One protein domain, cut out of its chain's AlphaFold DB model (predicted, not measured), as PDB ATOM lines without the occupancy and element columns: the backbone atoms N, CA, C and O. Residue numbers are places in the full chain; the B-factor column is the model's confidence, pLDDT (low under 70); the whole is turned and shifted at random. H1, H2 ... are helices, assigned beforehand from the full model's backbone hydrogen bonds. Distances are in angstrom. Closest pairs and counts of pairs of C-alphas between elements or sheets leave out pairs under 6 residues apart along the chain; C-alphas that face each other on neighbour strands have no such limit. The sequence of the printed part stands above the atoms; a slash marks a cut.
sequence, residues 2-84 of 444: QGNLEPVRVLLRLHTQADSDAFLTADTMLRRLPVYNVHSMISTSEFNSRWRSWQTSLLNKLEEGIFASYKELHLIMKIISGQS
ATOM      1  N   GLN A   2     -35.023 -23.803   6.947       80.69
ATOM      2  CA  GLN A   2     -34.806 -25.041   7.727       80.69
ATOM      3  C   GLN A   2     -34.029 -26.152   6.990       80.69
ATOM      4  O   GLN A   2     -33.825 -27.215   7.554       80.69
ATOM      5  N   GLY A   3     -33.655 -25.953   5.722       81.06
ATOM      6  CA  GLY A   3     -32.962 -26.974   4.923       81.06
ATOM      7  C   GLY A   3     -33.833 -28.097   4.352       81.06
ATOM      8  O   GLY A   3     -33.324 -28.948   3.635       81.06
ATOM      9  N   ASN A   4     -35.147 -28.084   4.592       85.94
ATOM     10  CA  ASN A   4     -36.071 -29.089   4.058       85.94
ATOM     11  C   ASN A   4     -36.411 -28.816   2.584       85.94
ATOM     12  O   ASN A   4     -37.308 -28.027   2.290       85.94
ATOM     13  N   LEU A   5     -35.706 -29.467   1.659       84.88
ATOM     14  CA  LEU A   5     -35.836 -29.198   0.219       84.88
ATOM     15  C   LEU A   5     -37.029 -29.899  -0.432       84.88
ATOM     16  O   LEU A   5     -37.671 -29.310  -1.294       84.88
ATOM     17  N   GLU A   6     -37.361 -31.123  -0.021       85.81
ATOM     18  CA  GLU A   6     -38.461 -31.878  -0.639       85.81
ATOM     19  C   GLU A   6     -39.824 -31.177  -0.498       85.81
ATOM     20  O   GLU A   6     -40.485 -30.972  -1.518       85.81
ATOM     21  N   PRO A   7     -40.230 -30.684   0.691       89.31
ATOM     22  CA  PRO A   7     -41.463 -29.908   0.810       89.31
ATOM     23  C   PRO A   7     -41.445 -28.627  -0.032       89.31
ATOM     24  O   PRO A   7     -42.453 -28.279  -0.639       89.31
ATOM     25  N   VAL A   8     -40.296 -27.942  -0.117       87.94
ATOM     26  CA  VAL A   8     -40.148 -26.727  -0.938       87.94
ATOM     27  C   VAL A   8     -40.387 -27.042  -2.411       87.94
ATOM     28  O   VAL A   8     -41.119 -26.323  -3.084       87.94
ATOM     29  N   ARG A   9     -39.827 -28.144  -2.911       89.12
ATOM     30  CA  ARG A   9     -39.997 -28.577  -4.302       89.12
ATOM     31  C   ARG A   9     -41.441 -28.962  -4.613       89.12
ATOM     32  O   ARG A   9     -41.947 -28.604  -5.673       89.12
ATOM     33  N   VAL A  10     -42.126 -29.636  -3.688       89.75
ATOM     34  CA  VAL A  10     -43.561 -29.937  -3.826       89.75
ATOM     35  C   VAL A  10     -44.383 -28.649  -3.886       89.75
ATOM     36  O   VAL A  10     -45.213 -28.508  -4.777       89.75
ATOM     37  N   LEU A  11     -44.115 -27.680  -3.006       89.50
ATOM     38  CA  LEU A  11     -44.814 -26.392  -3.006       89.50
ATOM     39  C   LEU A  11     -44.576 -25.593  -4.294       89.50
ATOM     40  O   LEU A  11     -45.516 -25.005  -4.822       89.50
ATOM     41  N   LEU A  12     -43.357 -25.615  -4.841       88.25
ATOM     42  CA  LEU A  12     -43.051 -24.961  -6.118       88.25
ATOM     43  C   LEU A  12     -43.834 -25.570  -7.290       88.25
ATOM     44  O   LEU A  12     -44.237 -24.837  -8.188       88.25
ATOM     45  N   ARG A  13     -44.099 -26.882  -7.266       87.81
ATOM     46  CA  ARG A  13     -44.904 -27.568  -8.296       87.81
ATOM     47  C   ARG A  13     -46.394 -27.259  -8.223       87.81
ATOM     48  O   ARG A  13     -47.092 -27.447  -9.210       87.81
ATOM     49  N   LEU A  14     -46.883 -26.804  -7.073       90.06
ATOM     50  CA  LEU A  14     -48.277 -26.392  -6.894       90.06
ATOM     51  C   LEU A  14     -48.522 -24.940  -7.330       90.06
ATOM     52  O   LEU A  14     -49.662 -24.480  -7.319       90.06
ATOM     53  N   HIS A  15     -47.470 -24.204  -7.693       90.12
ATOM     54  CA  HIS A  15     -47.594 -22.831  -8.158       90.12
ATOM     55  C   HIS A  15     -48.257 -22.780  -9.543       90.12
ATOM     56  O   HIS A  15     -47.987 -23.611 -10.405       90.12
ATOM     57  N   THR A  16     -49.070 -21.754  -9.804       87.38
ATOM     58  CA  THR A  16     -49.796 -21.585 -11.081       87.38
ATOM     59  C   THR A  16     -48.879 -21.463 -12.302       87.38
ATOM     60  O   THR A  16     -49.317 -21.666 -13.427       87.38
ATOM     61  N   GLN A  17     -47.607 -21.133 -12.079       86.94
ATOM     62  CA  GLN A  17     -46.569 -20.977 -13.105       86.94
ATOM     63  C   GLN A  17     -45.490 -22.069 -13.028       86.94
ATOM     64  O   GLN A  17     -44.375 -21.861 -13.510       86.94
ATOM     65  N   ALA A  18     -45.796 -23.215 -12.411       85.25
ATOM     66  CA  ALA A  18     -44.853 -24.319 -12.230       85.25
ATOM     67  C   ALA A  18     -44.241 -24.831 -13.549       85.25
ATOM     68  O   ALA A  18     -43.077 -25.224 -13.559       85.25
ATOM     69  N   ASP A  19     -44.987 -24.756 -14.656       87.31
ATOM     70  CA  ASP A  19     -44.540 -25.195 -15.988       87.31
ATOM     71  C   ASP A  19     -43.651 -24.171 -16.716       87.31
ATOM     72  O   ASP A  19     -43.175 -24.424 -17.822       87.31
ATOM     73  N   SER A  20     -43.423 -22.992 -16.128       90.69
ATOM     74  CA  SER A  20     -42.536 -21.994 -16.725       90.69
ATOM     75  C   SER A  20     -41.062 -22.393 -16.600       90.69
ATOM     76  O   SER A  20     -40.643 -23.015 -15.620       90.69
ATOM     77  N   ASP A  21     -40.250 -21.974 -17.572       88.25
ATOM     78  CA  ASP A  21     -38.827 -22.333 -17.655       88.25
ATOM     79  C   ASP A  21     -38.033 -21.952 -16.388       88.25
ATOM     80  O   ASP A  21     -37.195 -22.720 -15.906       88.25
ATOM     81  N   ALA A  22     -38.370 -20.820 -15.760       89.06
ATOM     82  CA  ALA A  22     -37.767 -20.389 -14.500       89.06
ATOM     83  C   ALA A  22     -38.073 -21.351 -13.335       89.06
ATOM     84  O   ALA A  22     -37.178 -21.682 -12.558       89.06
ATOM     85  N   PHE A  23     -39.313 -21.838 -13.209       90.75
ATOM     86  CA  PHE A  23     -39.710 -22.769 -12.141       90.75
ATOM     87  C   PHE A  23     -39.166 -24.188 -12.373       90.75
ATOM     88  O   PHE A  23     -38.727 -24.843 -11.424       90.75
ATOM     89  N   LEU A  24     -39.110 -24.645 -13.627       90.31
ATOM     90  CA  LEU A  24     -38.475 -25.918 -13.981       90.31
ATOM     91  C   LEU A  24     -36.968 -25.876 -13.705       90.31
ATOM     92  O   LEU A  24     -36.423 -26.771 -13.052       90.31
ATOM     93  N   THR A  25     -36.296 -24.798 -14.115       89.19
ATOM     94  CA  THR A  25     -34.873 -24.576 -13.828       89.19
ATOM     95  C   THR A  25     -34.615 -24.536 -12.319       89.19
ATOM     96  O   THR A  25     -33.678 -25.176 -11.837       89.19
ATOM     97  N   ALA A  26     -35.492 -23.889 -11.550       89.44
ATOM     98  CA  ALA A  26     -35.472 -23.916 -10.092       89.44
ATOM     99  C   ALA A  26     -35.585 -25.343  -9.507       89.44
ATOM    100  O   ALA A  26     -34.722 -25.727  -8.716       89.44
ATOM    101  N   ASP A  27     -36.571 -26.168  -9.904       90.62
ATOM    102  CA  ASP A  27     -36.688 -27.561  -9.406       90.62
ATOM    103  C   ASP A  27     -35.440 -28.385  -9.739       90.62
ATOM    104  O   ASP A  27     -34.973 -29.165  -8.907       90.62
ATOM    105  N   THR A  28     -34.874 -28.212 -10.939       90.62
ATOM    106  CA  THR A  28     -33.660 -28.943 -11.329       90.62
ATOM    107  C   THR A  28     -32.457 -28.558 -10.472       90.62
ATOM    108  O   THR A  28     -31.705 -29.445 -10.064       90.62
ATOM    109  N   MET A  29     -32.298 -27.272 -10.142       90.50
ATOM    110  CA  MET A  29     -31.218 -26.803  -9.274       90.50
ATOM    111  C   MET A  29     -31.383 -27.296  -7.843       90.50
ATOM    112  O   MET A  29     -30.412 -27.777  -7.261       90.50
ATOM    113  N   LEU A  30     -32.604 -27.267  -7.304       89.81
ATOM    114  CA  LEU A  30     -32.892 -27.788  -5.966       89.81
ATOM    115  C   LEU A  30     -32.683 -29.299  -5.872       89.81
ATOM    116  O   LEU A  30     -32.146 -29.780  -4.879       89.81
ATOM    117  N   ARG A  31     -33.050 -30.053  -6.914       89.19
ATOM    118  CA  ARG A  31     -32.815 -31.504  -6.975       89.19
ATOM    119  C   ARG A  31     -31.326 -31.850  -7.023       89.19
ATOM    120  O   ARG A  31     -30.923 -32.892  -6.521       89.19
ATOM    121  N   ARG A  32     -30.523 -31.004  -7.670       88.88
ATOM    122  CA  ARG A  32     -29.072 -31.185  -7.814       88.88
ATOM    123  C   ARG A  32     -28.272 -30.621  -6.639       88.88
ATOM    124  O   ARG A  32     -27.049 -30.725  -6.682       88.88
ATOM    125  N   LEU A  33     -28.926 -30.042  -5.626       86.62
ATOM    126  CA  LEU A  33     -28.241 -29.522  -4.446       86.62
ATOM    127  C   LEU A  33     -27.430 -30.652  -3.782       86.62
ATOM    128  O   LEU A  33     -28.016 -31.663  -3.383       86.62
ATOM    129  N   PRO A  34     -26.104 -30.506  -3.630       85.19
ATOM    130  CA  PRO A  34     -25.308 -31.492  -2.916       85.19
ATOM    131  C   PRO A  34     -25.702 -31.532  -1.434       85.19
ATOM    132  O   PRO A  34     -25.699 -30.509  -0.756       85.19
ATOM    133  N   VAL A  35     -25.993 -32.724  -0.909       81.88
ATOM    134  CA  VAL A  35     -26.269 -32.941   0.520       81.88
ATOM    135  C   VAL A  35     -25.100 -33.704   1.128       81.88
ATOM    136  O   VAL A  35     -24.744 -34.781   0.648       81.88
ATOM    137  N   TYR A  36     -24.488 -33.144   2.172       78.06
ATOM    138  CA  TYR A  36     -23.414 -33.819   2.890       78.06
ATOM    139  C   TYR A  36     -23.995 -34.915   3.784       78.06
ATOM    140  O   TYR A  36     -24.903 -34.664   4.576       78.06
ATOM    141  N   ASN A  37     -23.460 -36.129   3.676       75.12
ATOM    142  CA  ASN A  37     -23.800 -37.238   4.558       75.12
ATOM    143  C   ASN A  37     -22.508 -37.791   5.166       75.12
ATOM    144  O   ASN A  37     -21.592 -38.158   4.435       75.12
ATOM    145  N   VAL A  38     -22.445 -37.883   6.494       66.31
ATOM    146  CA  VAL A  38     -21.279 -38.409   7.228       66.31
ATOM    147  C   VAL A  38     -20.968 -39.862   6.842       66.31
ATOM    148  O   VAL A  38     -19.817 -40.278   6.887       66.31
ATOM    149  N   HIS A  39     -21.974 -40.623   6.401       65.75
ATOM    150  CA  HIS A  39     -21.816 -41.996   5.909       65.75
ATOM    151  C   HIS A  39     -21.484 -42.084   4.413       65.75
ATOM    152  O   HIS A  39     -21.279 -43.181   3.895       65.75
ATOM    153  N   SER A  40     -21.454 -40.958   3.694       65.31
ATOM    154  CA  SER A  40     -20.991 -40.951   2.307       65.31
ATOM    155  C   SER A  40     -19.466 -41.050   2.274       65.31
ATOM    156  O   SER A  40     -18.782 -40.386   3.044       65.31
ATOM    157  N   MET A  41     -18.915 -41.853   1.361       73.25
ATOM    158  CA  MET A  41     -17.460 -42.002   1.172       73.25
ATOM    159  C   MET A  41     -16.781 -40.759   0.557       73.25
ATOM    160  O   MET A  41     -15.677 -40.847   0.031       73.25
ATOM    161  N   ILE A  42     -17.449 -39.604   0.581       81.94
ATOM    162  CA  ILE A  42     -16.988 -38.363  -0.038       81.94
ATOM    163  C   ILE A  42     -16.250 -37.550   1.024       81.94
ATOM    164  O   ILE A  42     -16.780 -37.285   2.102       81.94
ATOM    165  N   SER A  43     -15.027 -37.122   0.715       85.31
ATOM    166  CA  SER A  43     -14.266 -36.253   1.615       85.31
ATOM    167  C   SER A  43     -14.892 -34.855   1.707       85.31
ATOM    168  O   SER A  43     -15.542 -34.380   0.773       85.31
ATOM    169  N   THR A  44     -14.664 -34.138   2.812       82.88
ATOM    170  CA  THR A  44     -15.162 -32.759   2.974       82.88
ATOM    171  C   THR A  44     -14.670 -31.828   1.857       82.88
ATOM    172  O   THR A  44     -15.404 -30.936   1.433       82.88
ATOM    173  N   SER A  45     -13.457 -32.042   1.329       85.12
ATOM    174  CA  SER A  45     -12.933 -31.247   0.212       85.12
ATOM    175  C   SER A  45     -13.661 -31.548  -1.099       85.12
ATOM    176  O   SER A  45     -14.012 -30.621  -1.827       85.12
ATOM    177  N   GLU A  46     -13.947 -32.819  -1.382       86.00
ATOM    178  CA  GLU A  46     -14.692 -33.221  -2.573       86.00
ATOM    179  C   GLU A  46     -16.139 -32.714  -2.528       86.00
ATOM    180  O   GLU A  46     -16.639 -32.186  -3.525       86.00
ATOM    181  N   PHE A  47     -16.793 -32.792  -1.365       89.19
ATOM    182  CA  PHE A  47     -18.113 -32.195  -1.168       89.19
ATOM    183  C   PHE A  47     -18.088 -30.685  -1.431       89.19
ATOM    184  O   PHE A  47     -18.905 -30.189  -2.206       89.19
ATOM    185  N   ASN A  48     -17.119 -29.965  -0.861       88.31
ATOM    186  CA  ASN A  48     -16.979 -28.523  -1.061       88.31
ATOM    187  C   ASN A  48     -16.737 -28.152  -2.531       88.31
ATOM    188  O   ASN A  48     -17.271 -27.147  -3.001       88.31
ATOM    189  N   SER A  49     -16.000 -28.968  -3.287       88.62
ATOM    190  CA  SER A  49     -15.831 -28.772  -4.731       88.62
ATOM    191  C   SER A  49     -17.149 -28.936  -5.495       88.62
ATOM    192  O   SER A  49     -17.481 -28.092  -6.330       88.62
ATOM    193  N   ARG A  50     -17.934 -29.979  -5.186       90.00
ATOM    194  CA  ARG A  50     -19.262 -30.194  -5.795       90.00
ATOM    195  C   ARG A  50     -20.239 -29.075  -5.430       90.00
ATOM    196  O   ARG A  50     -20.953 -28.590  -6.304       90.00
ATOM    197  N   TRP A  51     -20.236 -28.648  -4.168       90.56
ATOM    198  CA  TRP A  51     -21.045 -27.533  -3.679       90.56
ATOM    199  C   TRP A  51     -20.719 -26.238  -4.414       90.56
ATOM    200  O   TRP A  51     -21.617 -25.616  -4.968       90.56
ATOM    201  N   ARG A  52     -19.436 -25.866  -4.499       89.81
ATOM    202  CA  ARG A  52     -18.997 -24.660  -5.218       89.81
ATOM    203  C   ARG A  52     -19.361 -24.711  -6.697       89.81
ATOM    204  O   ARG A  52     -19.863 -23.728  -7.219       89.81
ATOM    205  N   SER A  53     -19.178 -25.855  -7.360       91.50
ATOM    206  CA  SER A  53     -19.569 -26.019  -8.766       91.50
ATOM    207  C   SER A  53     -21.075 -25.817  -8.974       91.50
ATOM    208  O   SER A  53     -21.487 -25.093  -9.884       91.50
ATOM    209  N   TRP A  54     -21.900 -26.405  -8.102       93.25
ATOM    210  CA  TRP A  54     -23.345 -26.190  -8.108       93.25
ATOM    211  C   TRP A  54     -23.701 -24.721  -7.825       93.25
ATOM    212  O   TRP A  54     -24.502 -24.133  -8.553       93.25
ATOM    213  N   GLN A  55     -23.059 -24.103  -6.833       92.44
ATOM    214  CA  GLN A  55     -23.293 -22.716  -6.437       92.44
ATOM    215  C   GLN A  55     -22.952 -21.742  -7.570       92.44
ATOM    216  O   GLN A  55     -23.760 -20.873  -7.882       92.44
ATOM    217  N   THR A  56     -21.809 -21.912  -8.242       91.94
ATOM    218  CA  THR A  56     -21.430 -21.107  -9.413       91.94
ATOM    219  C   THR A  56     -22.441 -21.259 -10.548       91.94
ATOM    220  O   THR A  56     -22.830 -20.269 -11.155       91.94
ATOM    221  N   SER A  57     -22.932 -22.476 -10.804       92.19
ATOM    222  CA  SER A  57     -23.975 -22.708 -11.811       92.19
ATOM    223  C   SER A  57     -25.272 -21.952 -11.493       92.19
ATOM    224  O   SER A  57     -25.869 -21.345 -12.381       92.19
ATOM    225  N   LEU A  58     -25.692 -21.932 -10.224       91.62
ATOM    226  CA  LEU A  58     -26.866 -21.173  -9.789       91.62
ATOM    227  C   LEU A  58     -26.641 -19.653  -9.867       91.62
ATOM    228  O   LEU A  58     -27.537 -18.933 -10.303       91.62
ATOM    229  N   LEU A  59     -25.456 -19.169  -9.484       91.69
ATOM    230  CA  LEU A  59     -25.096 -17.750  -9.566       91.69
ATOM    231  C   LEU A  59     -25.085 -17.247 -11.013       91.69
ATOM    232  O   LEU A  59     -25.716 -16.232 -11.291       91.69
ATOM    233  N   ASN A  60     -24.496 -17.998 -11.947       91.94
ATOM    234  CA  ASN A  60     -24.509 -17.641 -13.370       91.94
ATOM    235  C   ASN A  60     -25.946 -17.510 -13.900       91.94
ATOM    236  O   ASN A  60     -26.282 -16.543 -14.574       91.94
ATOM    237  N   LYS A  61     -26.840 -18.432 -13.520       90.44
ATOM    238  CA  LYS A  61     -28.262 -18.373 -13.899       90.44
ATOM    239  C   LYS A  61     -29.021 -17.195 -13.281       90.44
ATOM    240  O   LYS A  61     -29.990 -16.709 -13.866       90.44
ATOM    241  N   LEU A  62     -28.614 -16.757 -12.091       90.50
ATOM    242  CA  LEU A  62     -29.143 -15.547 -11.460       90.50
ATOM    243  C   LEU A  62     -28.664 -14.283 -12.189       90.50
ATOM    244  O   LEU A  62     -29.460 -13.359 -12.352       90.50
ATOM    245  N   GLU A  63     -27.407 -14.253 -12.641       90.44
ATOM    246  CA  GLU A  63     -26.818 -13.151 -13.420       90.44
ATOM    247  C   GLU A  63     -27.405 -13.051 -14.834       90.44
ATOM    248  O   GLU A  63     -27.710 -11.954 -15.294       90.44
ATOM    249  N   GLU A  64     -27.667 -14.190 -15.479       90.62
ATOM    250  CA  GLU A  64     -28.387 -14.288 -16.758       90.62
ATOM    251  C   GLU A  64     -29.850 -13.810 -16.661       90.62
ATOM    252  O   GLU A  64     -30.522 -13.639 -17.677       90.62
ATOM    253  N   GLY A  65     -30.367 -13.583 -15.448       87.81
ATOM    254  CA  GLY A  65     -31.703 -13.035 -15.231       87.81
ATOM    255  C   GLY A  65     -32.844 -14.033 -15.443       87.81
ATOM    256  O   GLY A  65     -33.995 -13.609 -15.524       87.81
ATOM    257  N   ILE A  66     -32.566 -15.344 -15.462       88.81
ATOM    258  CA  ILE A  66     -33.564 -16.408 -15.707       88.81
ATOM    259  C   ILE A  66     -34.756 -16.309 -14.741       88.81
ATOM    260  O   ILE A  66     -35.902 -16.556 -15.114       88.81
ATOM    261  N   PHE A  67     -34.502 -15.921 -13.490       90.00
ATOM    262  CA  PHE A  67     -35.532 -15.816 -12.451       90.00
ATOM    263  C   PHE A  67     -36.109 -14.399 -12.295       90.00
ATOM    264  O   PHE A  67     -37.050 -14.212 -11.525       90.00
ATOM    265  N   ALA A  68     -35.590 -13.397 -13.016       87.62
ATOM    266  CA  ALA A  68     -35.904 -11.983 -12.786       87.62
ATOM    267  C   ALA A  68     -37.388 -11.635 -13.010       87.62
ATOM    268  O   ALA A  68     -37.909 -10.718 -12.373       87.62
ATOM    269  N   SER A  69     -38.084 -12.394 -13.864       87.38
ATOM    270  CA  SER A  69     -39.525 -12.257 -14.113       87.38
ATOM    271  C   SER A  69     -40.385 -12.524 -12.871       87.38
ATOM    272  O   SER A  69     -41.504 -12.020 -12.781       87.38
ATOM    273  N   TYR A  70     -39.867 -13.276 -11.896       89.94
ATOM    274  CA  TYR A  70     -40.589 -13.700 -10.700       89.94
ATOM    275  C   TYR A  70     -39.831 -13.272  -9.442       89.94
ATOM    276  O   TYR A  70     -38.952 -13.983  -8.963       89.94
ATOM    277  N   LYS A  71     -40.198 -12.116  -8.875       88.56
ATOM    278  CA  LYS A  71     -39.500 -11.506  -7.724       88.56
ATOM    279  C   LYS A  71     -39.298 -12.468  -6.547       88.56
ATOM    280  O   LYS A  71     -38.188 -12.570  -6.033       88.56
ATOM    281  N   GLU A  72     -40.341 -13.202  -6.162       88.44
ATOM    282  CA  GLU A  72     -40.286 -14.133  -5.026       88.44
ATOM    283  C   GLU A  72     -39.432 -15.373  -5.324       88.44
ATOM    284  O   GLU A  72     -38.643 -15.804  -4.485       88.44
ATOM    285  N   LEU A  73     -39.520 -15.925  -6.540       89.75
ATOM    286  CA  LEU A  73     -38.679 -17.056  -6.947       89.75
ATOM    287  C   LEU A  73     -37.207 -16.641  -7.031       89.75
ATOM    288  O   LEU A  73     -36.334 -17.366  -6.560       89.75
ATOM    289  N   HIS A  74     -36.936 -15.454  -7.580       90.06
ATOM    290  CA  HIS A  74     -35.604 -14.854  -7.617       90.06
ATOM    291  C   HIS A  74     -35.028 -14.683  -6.214       90.06
ATOM    292  O   HIS A  74     -33.876 -15.035  -5.972       90.06
ATOM    293  N   LEU A  75     -35.839 -14.205  -5.265       88.56
ATOM    294  CA  LEU A  75     -35.451 -14.074  -3.862       88.56
ATOM    295  C   LEU A  75     -35.112 -15.435  -3.236       88.56
ATOM    296  O   LEU A  75     -34.071 -15.572  -2.594       88.56
ATOM    297  N   ILE A  76     -35.946 -16.456  -3.456       89.38
ATOM    298  CA  ILE A  76     -35.698 -17.820  -2.964       89.38
ATOM    299  C   ILE A  76     -34.383 -18.371  -3.531       89.38
ATOM    300  O   ILE A  76     -33.562 -18.891  -2.775       89.38
ATOM    301  N   MET A  77     -34.156 -18.229  -4.838       90.44
ATOM    302  CA  MET A  77     -32.937 -18.710  -5.498       90.44
ATOM    303  C   MET A  77     -31.691 -17.950  -5.033       90.44
ATOM    304  O   MET A  77     -30.655 -18.573  -4.807       90.44
ATOM    305  N   LYS A  78     -31.796 -16.637  -4.780       89.62
ATOM    306  CA  LYS A  78     -30.722 -15.849  -4.157       89.62
ATOM    307  C   LYS A  78     -30.357 -16.368  -2.769       89.62
ATOM    308  O   LYS A  78     -29.179 -16.594  -2.507       89.62
ATOM    309  N   ILE A  79     -31.342 -16.632  -1.909       89.12
ATOM    310  CA  ILE A  79     -31.097 -17.184  -0.565       89.12
ATOM    311  C   ILE A  79     -30.403 -18.550  -0.661       89.12
ATOM    312  O   ILE A  79     -29.419 -18.804   0.028       89.12
ATOM    313  N   ILE A  80     -30.889 -19.424  -1.543       88.50
ATOM    314  CA  ILE A  80     -30.365 -20.788  -1.708       88.50
ATOM    315  C   ILE A  80     -28.961 -20.796  -2.324       88.50
ATOM    316  O   ILE A  80     -28.171 -21.689  -2.030       88.50
ATOM    317  N   SER A  81     -28.607 -19.772  -3.106       87.56
ATOM    318  CA  SER A  81     -27.241 -19.574  -3.605       87.56
ATOM    319  C   SER A  81     -26.228 -19.182  -2.520       87.56
ATOM    320  O   SER A  81     -25.037 -19.091  -2.809       87.56
ATOM    321  N   GLY A  82     -26.669 -18.952  -1.278       83.56
ATOM    322  CA  GLY A  82     -25.807 -18.565  -0.158       83.56
ATOM    323  C   GLY A  82     -25.462 -17.075  -0.119       83.56
ATOM    324  O   GLY A  82     -24.573 -16.685   0.640       83.56
ATOM    325  N   GLN A  83     -26.146 -16.243  -0.914       83.25
ATOM    326  CA  GLN A  83     -26.058 -14.790  -0.799       83.25
ATOM    327  C   GLN A  83     -26.803 -14.324   0.458       83.25
ATOM    328  O   GLN A  83     -27.944 -14.721   0.699       83.25
ATOM    329  N   SER A  84     -26.173 -13.447   1.242       76.00
ATOM    330  CA  SER A  84     -26.826 -12.813   2.389       76.00
ATOM    331  C   SER A  84     -27.815 -11.765   1.891       76.00
ATOM    332  O   SER A  84     -27.419 -10.751   1.312       76.00
TER     333      SER A  84
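Overview. This is residues 2 to 84 of the 444 residues of the protein "Nuclear pore complex protein Nup85" of Clastoptera arizonana (Arizona spittle bug) (UniProt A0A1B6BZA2). Two helical hairpins, H1 with H2 and H3 with H4, sit side by side with their helices at shallow tilts, H2 lying between H1 on one side and the pair H3 and H4 on the other. The long helix H3 reaches well past H4 at its first end, where residues 38 to 43 of the long H2 to H3 link stick out from the body. The printed part has 83 residues with four named helices, in the order H1, H2, H3, H4, and no named strand; its class is all helix. The whole is compact, with a radius of gyration of the C-alphas of 13.5 A, yet elongated in outline, spanning 40 by 26 by 21 A.

Along the chain. Begin at residue 2 and find C-alpha 5 at (-35.836, -29.198, 0.219), where H1, residues 5 to 13, starts; it measures 12.5 A from first to last C-alpha. H2 follows at residues 21 to 31, 15.3 A long. Look next for C-alpha 44 at (-15.162, -32.759, 2.974): from there H3 runs through residues 44 to 63 over 28.1 A and is the longest helix. H4, residues 71 to 80, covers 14.3 A and ends at C-alpha 80, (-30.365, -20.788, -1.708).

Arrangement. H2, H3 and H4 form an up-and-down bundle, each helix running against the one before it in the chain. Compare H2 with H3: they are close but not clearly touching, their closest C-alphas being those of Met 29 and Leu 58, 7.1 A apart, at a shallow tilt of 8 degrees, opposite ways. H2 and H4 are also close but not clearly touching, with the C-alphas of Ala 26 and Met 77 closest at 7.4 A; they run the same way at a shallow tilt of 21 degrees. H3 touches H4 with residues 58 to 62 alone; the closest C-alphas, of Leu 62 and Lys 78, are 7.5 A apart, and this helical hairpin has a shallow tilt of 19 degrees, opposite ways. H1 and H2 make the other hairpin and touch, closest at the C-alphas of Arg 9 and Asp 27, 6.2 A apart, at a shallow tilt of 18 degrees, opposite ways. H1 is apart from H3 and H4. In H1, H2, H3 and H4 every backbone O i to N i+4 pair is within hydrogen-bond range.

Size, cuts and confidence. The two C-alphas farthest apart are those of Thr 16 and Ser 43, at 40.5 A. The printed part has no cut. The link from H2 to H3, residues 32 to 43, is long, while those from H1 to H2 and from H3 to H4 are short. Mean pLDDT of the printed part is 87.0; look for low confidence, under 70, at residues 38 to 40.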